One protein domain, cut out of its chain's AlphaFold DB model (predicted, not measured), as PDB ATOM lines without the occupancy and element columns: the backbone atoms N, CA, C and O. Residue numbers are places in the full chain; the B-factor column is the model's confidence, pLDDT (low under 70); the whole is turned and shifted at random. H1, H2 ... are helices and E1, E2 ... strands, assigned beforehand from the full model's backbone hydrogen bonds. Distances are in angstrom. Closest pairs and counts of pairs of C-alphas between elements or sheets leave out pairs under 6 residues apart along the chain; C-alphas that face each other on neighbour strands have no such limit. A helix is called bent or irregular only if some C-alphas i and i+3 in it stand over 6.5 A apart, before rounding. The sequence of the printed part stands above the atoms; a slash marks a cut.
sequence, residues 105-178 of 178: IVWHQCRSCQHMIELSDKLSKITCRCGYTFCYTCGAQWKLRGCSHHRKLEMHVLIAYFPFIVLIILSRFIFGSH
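AT A GLANCE: This is residues 105 to 178 of the 178 residues of the protein "Predicted protein" of Arabidopsis lyrata subsp. lyrata (UniProt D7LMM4). What shape do these coordinates draw? A small compact head, made of two short strand hairpins, E1 with E2 and E3 with E4, and the loops around them, has one long arm that makes the length of the whole: residues 151 to 178, which hold the helix H1, stick out from it. What is it built of? The printed part has 74 residues with four named strands and then one named helix, in the order E1, E2, E3, E4, H1; each hairpin is an antiparallel sheet of two strands. The class is mixed, helices and strands, with 35 residues, under half, in named elements. How spread out is it? It is extended, with a radius of gyration of the C-alphas of 20.6 A and spans of 68 by 21 by 16 A.

IN THESE COORDINATES: Where do the strands lie? E1 is residues 106 to 109, from C-alpha 106 at (105.754, 125.561, 104.685), and is 10.2 A long; E2 is residues 116 to 119, 9.7 A. E3 is residues 125 to 127, 6.9 A, and E4 is residues 133 to 135, 7.3 A. Where is the helix? H1 is residues 155 to 175, 30.6 A from its first C-alpha to its last, at (145.303, 165.026, 103.704).

HOW THE PARTS SIT: How do E1 and E2 pair? They form an antiparallel hairpin, with 152 degrees between their directions. N 117 and O 108 are 2.8 A apart, within hydrogen-bond range, and the C-alphas of Gln 109 and Met 116 face each other at 4.5 A. How do E3 and E4 pair? They too form an antiparallel hairpin, at 148 degrees, with N 126 and O 134 within hydrogen-bond range at 2.8 A. Which parts stay apart? E2 and E3 are apart, and E1, E2 and E3 are each apart from H1. Is H1 even along its length? It has a kink of 30 degrees near residue 162 and is only just irregular: C-alphas 160 and 163 are 6.7 A apart. In it 15 of 17 O i to N i+4 pairs are within hydrogen-bond range.

THE WHOLE: How large is it? The two C-alphas farthest apart, those of Gln 114 and His 178, are 68.3 A apart; without residues 151 to 178, which stand free, the body spans 24 by 21 by 12 A. Which links are long? The link from E4 to H1, residues 136 to 154, is long; the printed part has no cut. Where is confidence low? The mean pLDDT of the printed part is 74.5, and residues 121, 145, 148 to 162 and 170 to 178 are under 70.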
ATOM      1  N   ILE A 105     103.878 127.995 108.134       73.06
ATOM      2  CA  ILE A 105     104.281 126.597 108.042       73.06
ATOM      3  C   ILE A 105     104.330 126.257 106.557       73.06
ATOM      4  O   ILE A 105     103.306 126.257 105.870       73.06
ATOM      5  N   VAL A 106     105.535 126.016 106.057       77.38
ATOM      6  CA  VAL A 106     105.754 125.561 104.685       77.38
ATOM      7  C   VAL A 106     106.269 124.135 104.708       77.38
ATOM      8  O   VAL A 106     107.060 123.750 105.568       77.38
ATOM      9  N   TRP A 107     105.803 123.349 103.744       84.81
ATOM     10  CA  TRP A 107     106.201 121.962 103.575       84.81
ATOM     11  C   TRP A 107     107.149 121.857 102.392       84.81
ATOM     12  O   TRP A 107     106.804 122.251 101.277       84.81
ATOM     13  N   HIS A 108     108.333 121.299 102.621       85.06
ATOM     14  CA  HIS A 108     109.291 121.024 101.557       85.06
ATOM     15  C   HIS A 108     109.620 119.540 101.478       85.06
ATOM     16  O   HIS A 108     109.956 118.906 102.475       85.06
ATOM     17  N   GLN A 109     109.586 119.004 100.260       89.81
ATOM     18  CA  GLN A 109     110.045 117.653  99.977       89.81
ATOM     19  C   GLN A 109     111.552 117.648  99.709       89.81
ATOM     20  O   GLN A 109     112.050 118.362  98.831       89.81
ATOM     21  N   CYS A 110     112.299 116.825 100.443       90.81
ATOM     22  CA  CYS A 110     113.725 116.651 100.205       90.81
ATOM     23  C   CYS A 110     113.963 115.944  98.864       90.81
ATOM     24  O   CYS A 110     113.551 114.806  98.679       90.81
ATOM     25  N   ARG A 111     114.703 116.566  97.941       88.81
ATOM     26  CA  ARG A 111     114.998 115.959  96.626       88.81
ATOM     27  C   ARG A 111     115.887 114.712  96.706       88.81
ATOM     28  O   ARG A 111     115.866 113.906  95.785       88.81
ATOM     29  N   SER A 112     116.656 114.562  97.787       91.31
ATOM     30  CA  SER A 112     117.566 113.428  97.982       91.31
ATOM     31  C   SER A 112     116.870 112.205  98.590       91.31
ATOM     32  O   SER A 112     117.046 111.111  98.075       91.31
ATOM     33  N   CYS A 113     116.068 112.372  99.651       93.44
ATOM     34  CA  CYS A 113     115.436 111.245 100.359       93.44
ATOM     35  C   CYS A 113     113.899 111.261 100.355       93.44
ATOM     36  O   CYS A 113     113.282 110.446 101.032       93.44
ATOM     37  N   GLN A 114     113.277 112.209  99.648       91.19
ATOM     38  CA  GLN A 114     111.820 112.379  99.514       91.19
ATOM     39  C   GLN A 114     111.056 112.631 100.827       91.19
ATOM     40  O   GLN A 114     109.833 112.733 100.818       91.19
ATOM     41  N   HIS A 115     111.759 112.799 101.950       90.38
ATOM     42  CA  HIS A 115     111.164 113.143 103.236       90.38
ATOM     43  C   HIS A 115     110.538 114.544 103.201       90.38
ATOM     44  O   HIS A 115     111.175 115.500 102.747       90.38
ATOM     45  N   MET A 116     109.310 114.651 103.706       90.50
ATOM     46  CA  MET A 116     108.602 115.916 103.893       90.50
ATOM     47  C   MET A 116     109.078 116.589 105.176       90.50
ATOM     48  O   MET A 116     109.084 115.967 106.234       90.50
ATOM     49  N   ILE A 117     109.479 117.850 105.070       87.19
ATOM     50  CA  ILE A 117     109.987 118.649 106.182       87.19
ATOM     51  C   ILE A 117     109.003 119.788 106.432       87.19
ATOM     52  O   ILE A 117     108.716 120.569 105.521       87.19
ATOM     53  N   GLU A 118     108.509 119.857 107.664       84.88
ATOM     54  CA  GLU A 118     107.725 120.974 108.184       84.88
ATOM     55  C   GLU A 118     108.665 122.097 108.620       84.88
ATOM     56  O   GLU A 118     109.657 121.853 109.308       84.88
ATOM     57  N   LEU A 119     108.380 123.328 108.201       81.19
ATOM     58  CA  LEU A 119     109.245 124.466 108.480       81.19
ATOM     59  C   LEU A 119     108.429 125.602 109.079       81.19
ATOM     60  O   LEU A 119     107.650 126.253 108.381       81.19
ATOM     61  N   SER A 120     108.640 125.850 110.368       70.56
ATOM     62  CA  SER A 120     108.058 126.975 111.104       70.56
ATOM     63  C   SER A 120     108.884 128.257 110.967       70.56
ATOM     64  O   SER A 120     108.330 129.356 110.996       70.56
ATOM     65  N   ASP A 121     110.196 128.115 110.759       68.31
ATOM     66  CA  ASP A 121     111.153 129.216 110.833       68.31
ATOM     67  C   ASP A 121     111.695 129.568 109.450       68.31
ATOM     68  O   ASP A 121     112.142 128.703 108.693       68.31
ATOM     69  N   LYS A 122     111.726 130.866 109.130       70.25
ATOM     70  CA  LYS A 122     112.268 131.400 107.869       70.25
ATOM     71  C   LYS A 122     113.803 131.413 107.851       70.25
ATOM     72  O   LYS A 122     114.416 132.431 107.532       70.25
ATOM     73  N   LEU A 123     114.439 130.298 108.201       74.00
ATOM     74  CA  LEU A 123     115.882 130.131 108.041       74.00
ATOM     75  C   LEU A 123     116.196 129.957 106.560       74.00
ATOM     76  O   LEU A 123     115.653 129.074 105.912       74.00
ATOM     77  N   SER A 124     117.093 130.772 106.006       77.69
ATOM     78  CA  SER A 124     117.389 130.744 104.567       77.69
ATOM     79  C   SER A 124     117.870 129.366 104.080       77.69
ATOM     80  O   SER A 124     117.513 128.961 102.969       77.69
ATOM     81  N   LYS A 125     118.608 128.632 104.927       86.38
ATOM     82  CA  LYS A 125     119.167 127.294 104.685       86.38
ATOM     83  C   LYS A 125     118.517 126.240 105.585       86.38
ATOM     84  O   LYS A 125     118.490 126.404 106.799       86.38
ATOM     85  N   ILE A 126     118.117 125.122 104.989       88.00
ATOM     86  CA  ILE A 126     117.570 123.943 105.670       88.00
ATOM     87  C   ILE A 126     118.488 122.751 105.414       88.00
ATOM     88  O   ILE A 126     118.960 122.570 104.290       88.00
ATOM     89  N   THR A 127     118.693 121.918 106.432       90.00
ATOM     90  CA  THR A 127     119.404 120.639 106.325       90.00
ATOM     91  C   THR A 127     118.433 119.496 106.610       90.00
ATOM     92  O   THR A 127     117.841 119.436 107.682       90.00
ATOM     93  N   CYS A 128     118.257 118.583 105.655       91.25
ATOM     94  CA  CYS A 128     117.476 117.364 105.855       91.25
ATOM     95  C   CYS A 128     118.232 116.368 106.752       91.25
ATOM     96  O   CYS A 128     119.461 116.350 106.755       91.25
ATOM     97  N   ARG A 129     117.512 115.449 107.412       90.62
ATOM     98  CA  ARG A 129     118.093 114.318 108.164       90.62
ATOM     99  C   ARG A 129     119.043 113.431 107.347       90.62
ATOM    100  O   ARG A 129     119.893 112.770 107.920       90.62
ATOM    101  N   CYS A 130     118.918 113.424 106.015       92.00
ATOM    102  CA  CYS A 130     119.852 112.728 105.123       92.00
ATOM    103  C   CYS A 130     121.128 113.533 104.799       92.00
ATOM    104  O   CYS A 130     121.910 113.117 103.953       92.00
ATOM    105  N   GLY A 131     121.313 114.717 105.394       89.69
ATOM    106  CA  GLY A 131     122.440 115.621 105.138       89.69
ATOM    107  C   GLY A 131     122.259 116.562 103.939       89.69
ATOM    108  O   GLY A 131     123.041 117.495 103.766       89.69
ATOM    109  N   TYR A 132     121.218 116.379 103.119       91.50
ATOM    110  CA  TYR A 132     120.962 117.244 101.963       91.50
ATOM    111  C   TYR A 132     120.516 118.650 102.391       91.50
ATOM    112  O   TYR A 132     119.534 118.797 103.122       91.50
ATOM    113  N   THR A 133     121.208 119.685 101.903       91.50
ATOM    114  CA  THR A 133     120.923 121.090 102.229       91.50
ATOM    115  C   THR A 133     120.269 121.838 101.072       91.50
ATOM    116  O   THR A 133     120.656 121.701  99.907       91.50
ATOM    117  N   PHE A 134     119.259 122.650 101.380       89.75
ATOM    118  CA  PHE A 134     118.492 123.395 100.383       89.75
ATOM    119  C   PHE A 134     117.900 124.693 100.949       89.75
ATOM    120  O   PHE A 134     117.893 124.924 102.155       89.75
ATOM    121  N   CYS A 135     117.454 125.584 100.064       87.00
ATOM    122  CA  CYS A 135     116.898 126.886 100.428       87.00
ATOM    123  C   CYS A 135     115.443 126.779 100.901       87.00
ATOM    124  O   CYS A 135     114.629 126.185 100.198       87.00
ATOM    125  N   TYR A 136     115.102 127.433 102.016       81.94
ATOM    126  CA  TYR A 136     113.722 127.526 102.524       81.94
ATOM    127  C   TYR A 136     112.762 128.183 101.543       81.94
ATOM    128  O   TYR A 136     111.638 127.739 101.392       81.94
ATOM    129  N   THR A 137     113.194 129.224 100.837       79.56
ATOM    130  CA  THR A 137     112.283 129.982  99.971       79.56
ATOM    131  C   THR A 137     111.980 129.264  98.655       79.56
ATOM    132  O   THR A 137     110.897 129.436  98.107       79.56
ATOM    133  N   CYS A 138     112.930 128.503  98.097       82.94
ATOM    134  CA  CYS A 138     112.784 127.935  96.749       82.94
ATOM    135  C   CYS A 138     113.055 126.431  96.625       82.94
ATOM    136  O   CYS A 138     112.950 125.890  95.525       82.94
ATOM    137  N   GLY A 139     113.453 125.739  97.693       82.38
ATOM    138  CA  GLY A 139     113.739 124.300  97.658       82.38
ATOM    139  C   GLY A 139     114.952 123.892  96.804       82.38
ATOM    140  O   GLY A 139     115.173 122.700  96.574       82.38
ATOM    141  N   ALA A 140     115.724 124.853  96.285       85.56
ATOM    142  CA  ALA A 140     116.913 124.587  95.475       85.56
ATOM    143  C   ALA A 140     118.104 124.186  96.354       85.56
ATOM    144  O   ALA A 140     118.230 124.669  97.479       85.56
ATOM    145  N   GLN A 141     118.995 123.343  95.822       88.56
ATOM    146  CA  GLN A 141     120.202 122.896  96.522       88.56
ATOM    147  C   GLN A 141     121.025 124.084  97.040       88.56
ATOM    148  O   GLN A 141     121.285 125.041  96.304       88.56
ATOM    149  N   TRP A 142     121.460 124.002  98.296       87.19
ATOM    150  CA  TRP A 142     122.308 125.015  98.908       87.19
ATOM    151  C   TRP A 142     123.775 124.750  98.551       87.19
ATOM    152  O   TRP A 142     124.352 123.748  98.962       87.19
ATOM    153  N   LYS A 143     124.385 125.637  97.757       83.19
ATOM    154  CA  LYS A 143     125.811 125.568  97.382       83.19
ATOM    155  C   LYS A 143     126.627 126.584  98.192       83.19
ATOM    156  O   LYS A 143     126.051 127.401  98.905       83.19
ATOM    157  N   LEU A 144     127.958 126.573  98.053       73.81
ATOM    158  CA  LEU A 144     128.903 127.473  98.751       73.81
ATOM    159  C   LEU A 144     128.489 128.960  98.764       73.81
ATOM    160  O   LEU A 144     128.737 129.644  99.746       73.81
ATOM    161  N   ARG A 145     127.823 129.457  97.708       68.44
ATOM    162  CA  ARG A 145     127.337 130.852  97.599       68.44
ATOM    163  C   ARG A 145     125.818 131.017  97.808       68.44
ATOM    164  O   ARG A 145     125.238 131.999  97.351       68.44
ATOM    165  N   GLY A 146     125.152 130.048  98.435       74.81
ATOM    166  CA  GLY A 146     123.693 130.011  98.567       74.81
ATOM    167  C   GLY A 146     122.975 129.659  97.256       74.81
ATOM    168  O   GLY A 146     123.556 129.056  96.351       74.81
ATOM    169  N   CYS A 147     121.688 130.004  97.153       76.88
ATOM    170  CA  CYS A 147     120.883 129.794  95.944       76.88
ATOM    171  C   CYS A 147     120.889 131.035  95.022       76.88
ATOM    172  O   CYS A 147     121.264 132.137  95.428       76.88
ATOM    173  N   SER A 148     120.457 130.888  93.762       68.00
ATOM    174  CA  SER A 148     120.347 132.002  92.799       68.00
ATOM    175  C   SER A 148     119.508 133.179  93.312       68.00
ATOM    176  O   SER A 148     119.855 134.318  93.019       68.00
ATOM    177  N   HIS A 149     118.477 132.924  94.122       62.91
ATOM    178  CA  HIS A 149     117.641 133.967  94.726       62.91
ATOM    179  C   HIS A 149     118.320 134.698  95.896       62.91
ATOM    180  O   HIS A 149     118.111 135.895  96.063       62.91
ATOM    181  N   HIS A 150     119.172 134.020  96.672       59.38
ATOM    182  CA  HIS A 150     119.885 134.625  97.806       59.38
ATOM    183  C   HIS A 150     121.017 135.568  97.357       59.38
ATOM    184  O   HIS A 150     121.325 136.541  98.040       59.38
ATOM    185  N   ARG A 151     121.604 135.342  96.169       55.12
ATOM    186  CA  ARG A 151     122.690 136.179  95.606       55.12
ATOM    187  C   ARG A 151     122.323 137.653  95.381       55.12
ATOM    188  O   ARG A 151     123.225 138.465  95.211       55.12
ATOM    189  N   LYS A 152     121.035 138.014  95.380       51.75
ATOM    190  CA  LYS A 152     120.576 139.388  95.114       51.75
ATOM    191  C   LYS A 152     120.704 140.342  96.314       51.75
ATOM    192  O   LYS A 152     120.627 141.546  96.111       51.75
ATOM    193  N   LEU A 153     120.919 139.831  97.533       50.75
ATOM    194  CA  LEU A 153     120.952 140.646  98.761       50.75
ATOM    195  C   LEU A 153     122.354 141.167  99.148       50.75
ATOM    196  O   LEU A 153     122.448 142.179  99.829       50.75
ATOM    197  N   GLU A 154     123.438 140.556  98.665       50.22
ATOM    198  CA  GLU A 154     124.821 140.942  99.028       50.22
ATOM    199  C   GLU A 154     125.420 142.028  98.106       50.22
ATOM    200  O   GLU A 154     126.290 142.798  98.508       50.22
ATOM    201  N   MET A 155     124.944 142.143  96.860       46.47
ATOM    202  CA  MET A 155     125.503 143.087  95.873       46.47
ATOM    203  C   MET A 155     125.056 144.546  96.062       46.47
ATOM    204  O   MET A 155     125.749 145.447  95.596       46.47
ATOM    205  N   HIS A 156     123.937 144.807  96.746       50.25
ATOM    206  CA  HIS A 156     123.479 146.182  97.005       50.25
ATOM    207  C   HIS A 156     124.308 146.891  98.084       50.25
ATOM    208  O   HIS A 156     124.506 148.099  98.002       50.25
ATOM    209  N   VAL A 157     124.829 146.141  99.059       52.66
ATOM    210  CA  VAL A 157     125.698 146.673 100.116       52.66
ATOM    211  C   VAL A 157     127.019 147.134  99.500       52.66
ATOM    212  O   VAL A 157     127.395 148.293  99.644       52.66
ATOM    213  N   LEU A 158     127.683 146.287  98.711       54.28
ATOM    214  CA  LEU A 158     128.960 146.656  98.095       54.28
ATOM    215  C   LEU A 158     128.838 147.859  97.148       54.28
ATOM    216  O   LEU A 158     129.685 148.739  97.218       54.28
ATOM    217  N   ILE A 159     127.778 147.962  96.336       59.50
ATOM    218  CA  ILE A 159     127.572 149.124  95.449       59.50
ATOM    219  C   ILE A 159     127.317 150.415  96.246       59.50
ATOM    220  O   ILE A 159     127.801 151.471  95.849       59.50
ATOM    221  N   ALA A 160     126.599 150.347  97.374       58.38
ATOM    222  CA  ALA A 160     126.321 151.517  98.212       58.38
ATOM    223  C   ALA A 160     127.553 152.000  98.999       58.38
ATOM    224  O   ALA A 160     127.742 153.203  99.170       58.38
ATOM    225  N   TYR A 161     128.413 151.079  99.451       64.00
ATOM    226  CA  TYR A 161     129.606 151.413 100.236       64.00
ATOM    227  C   TYR A 161     130.859 151.651  99.389       64.00
ATOM    228  O   TYR A 161     131.772 152.330  99.852       64.00
ATOM    229  N   PHE A 162     130.910 151.167  98.145       69.56
ATOM    230  CA  PHE A 162     132.013 151.430  97.217       69.56
ATOM    231  C   PHE A 162     132.329 152.929  97.037       69.56
ATOM    232  O   PHE A 162     133.491 153.295  97.225       69.56
ATOM    233  N   PRO A 163     131.361 153.833  96.768       70.94
ATOM    234  CA  PRO A 163     131.658 155.264  96.664       70.94
ATOM    235  C   PRO A 163     132.158 155.857  97.991       70.94
ATOM    236  O   PRO A 163     133.023 156.730  97.987       70.94
ATOM    237  N   PHE A 164     131.680 155.344  99.129       70.44
ATOM    238  CA  PHE A 164     132.117 155.774 100.460       70.44
ATOM    239  C   PHE A 164     133.565 155.350 100.760       70.44
ATOM    240  O   PHE A 164     134.348 156.133 101.292       70.44
ATOM    241  N   ILE A 165     133.947 154.132 100.365       71.00
ATOM    242  CA  ILE A 165     135.315 153.616 100.506       71.00
ATOM    243  C   ILE A 165     136.281 154.401  99.610       71.00
ATOM    244  O   ILE A 165     137.362 154.776 100.061       71.00
ATOM    245  N   VAL A 166     135.883 154.716  98.373       74.50
ATOM    246  CA  VAL A 166     136.689 155.542  97.458       74.50
ATOM    247  C   VAL A 166     136.901 156.953  98.024       74.50
ATOM    248  O   VAL A 166     138.028 157.441  98.013       74.50
ATOM    249  N   LEU A 167     135.869 157.581  98.600       72.88
ATOM    250  CA  LEU A 167     135.982 158.888  99.269       72.88
ATOM    251  C   LEU A 167     136.948 158.873 100.465       72.88
ATOM    252  O   LEU A 167     137.709 159.821 100.644       72.88
ATOM    253  N   ILE A 168     136.955 157.800 101.263       71.31
ATOM    254  CA  ILE A 168     137.875 157.645 102.405       71.31
ATOM    255  C   ILE A 168     139.326 157.453 101.941       71.31
ATOM    256  O   ILE A 168     140.254 157.963 102.567       71.31
ATOM    257  N   ILE A 169     139.547 156.725 100.845       72.69
ATOM    258  CA  ILE A 169     140.894 156.529 100.291       72.69
ATOM    259  C   ILE A 169     141.412 157.838  99.682       72.69
ATOM    260  O   ILE A 169     142.553 158.219  99.939       72.69
ATOM    261  N   LEU A 170     140.570 158.563  98.940       67.62
ATOM    262  CA  LEU A 170     140.930 159.856  98.352       67.62
ATOM    263  C   LEU A 170     141.207 160.920  99.422       67.62
ATOM    264  O   LEU A 170     142.176 161.662  99.295       67.62
ATOM    265  N   SER A 171     140.428 160.969 100.507       68.75
ATOM    266  CA  SER A 171     140.690 161.911 101.601       68.75
ATOM    267  C   SER A 171     142.008 161.612 102.319       68.75
ATOM    268  O   SER A 171     142.749 162.534 102.642       68.75
ATOM    269  N   ARG A 172     142.380 160.338 102.486       64.25
ATOM    270  CA  ARG A 172     143.700 159.968 103.025       64.25
ATOM    271  C   ARG A 172     144.862 160.331 102.102       64.25
ATOM    272  O   ARG A 172     145.932 160.649 102.603       64.25
ATOM    273  N   PHE A 173     144.657 160.321 100.785       62.56
ATOM    274  CA  PHE A 173     145.666 160.771  99.821       62.56
ATOM    275  C   PHE A 173     145.806 162.297  99.768       62.56
ATOM    276  O   PHE A 173     146.911 162.791  99.582       62.56
ATOM    277  N   ILE A 174     144.714 163.045  99.954       59.47
ATOM    278  CA  ILE A 174     144.724 164.517  99.909       59.47
ATOM    279  C   ILE A 174     145.241 165.122 101.226       59.47
ATOM    280  O   ILE A 174     145.933 166.133 101.199       59.47
ATOM    281  N   PHE A 175     144.937 164.508 102.375       59.16
ATOM    282  CA  PHE A 175     145.303 165.026 103.704       59.16
ATOM    283  C   PHE A 175     146.514 164.324 104.350       59.16
ATOM    284  O   PHE A 175     146.873 164.648 105.477       59.16
ATOM    285  N   GLY A 176     147.131 163.350 103.671       56.06
ATOM    286  CA  GLY A 176     148.226 162.524 104.199       56.06
ATOM    287  C   GLY A 176     149.643 162.947 103.802       56.06
ATOM    288  O   GLY A 176     150.583 162.223 104.113       56.06
ATOM    289  N   SER A 177     149.817 164.074 103.112       52.56
ATOM    290  CA  SER A 177     151.134 164.624 102.774       52.56
ATOM    291  C   SER A 177     151.353 165.948 103.503       52.56
ATOM    292  O   SER A 177     151.092 167.015 102.947       52.56
ATOM    293  N   HIS A 178     151.808 165.857 104.750       50.19
ATOM    294  CA  HIS A 178     152.439 166.954 105.475       50.19
ATOM    295  C   HIS A 178     153.635 166.430 106.262       50.19
ATOM    296  O   HIS A 178     153.517 165.313 106.816       50.19
TER     297      HIS A 178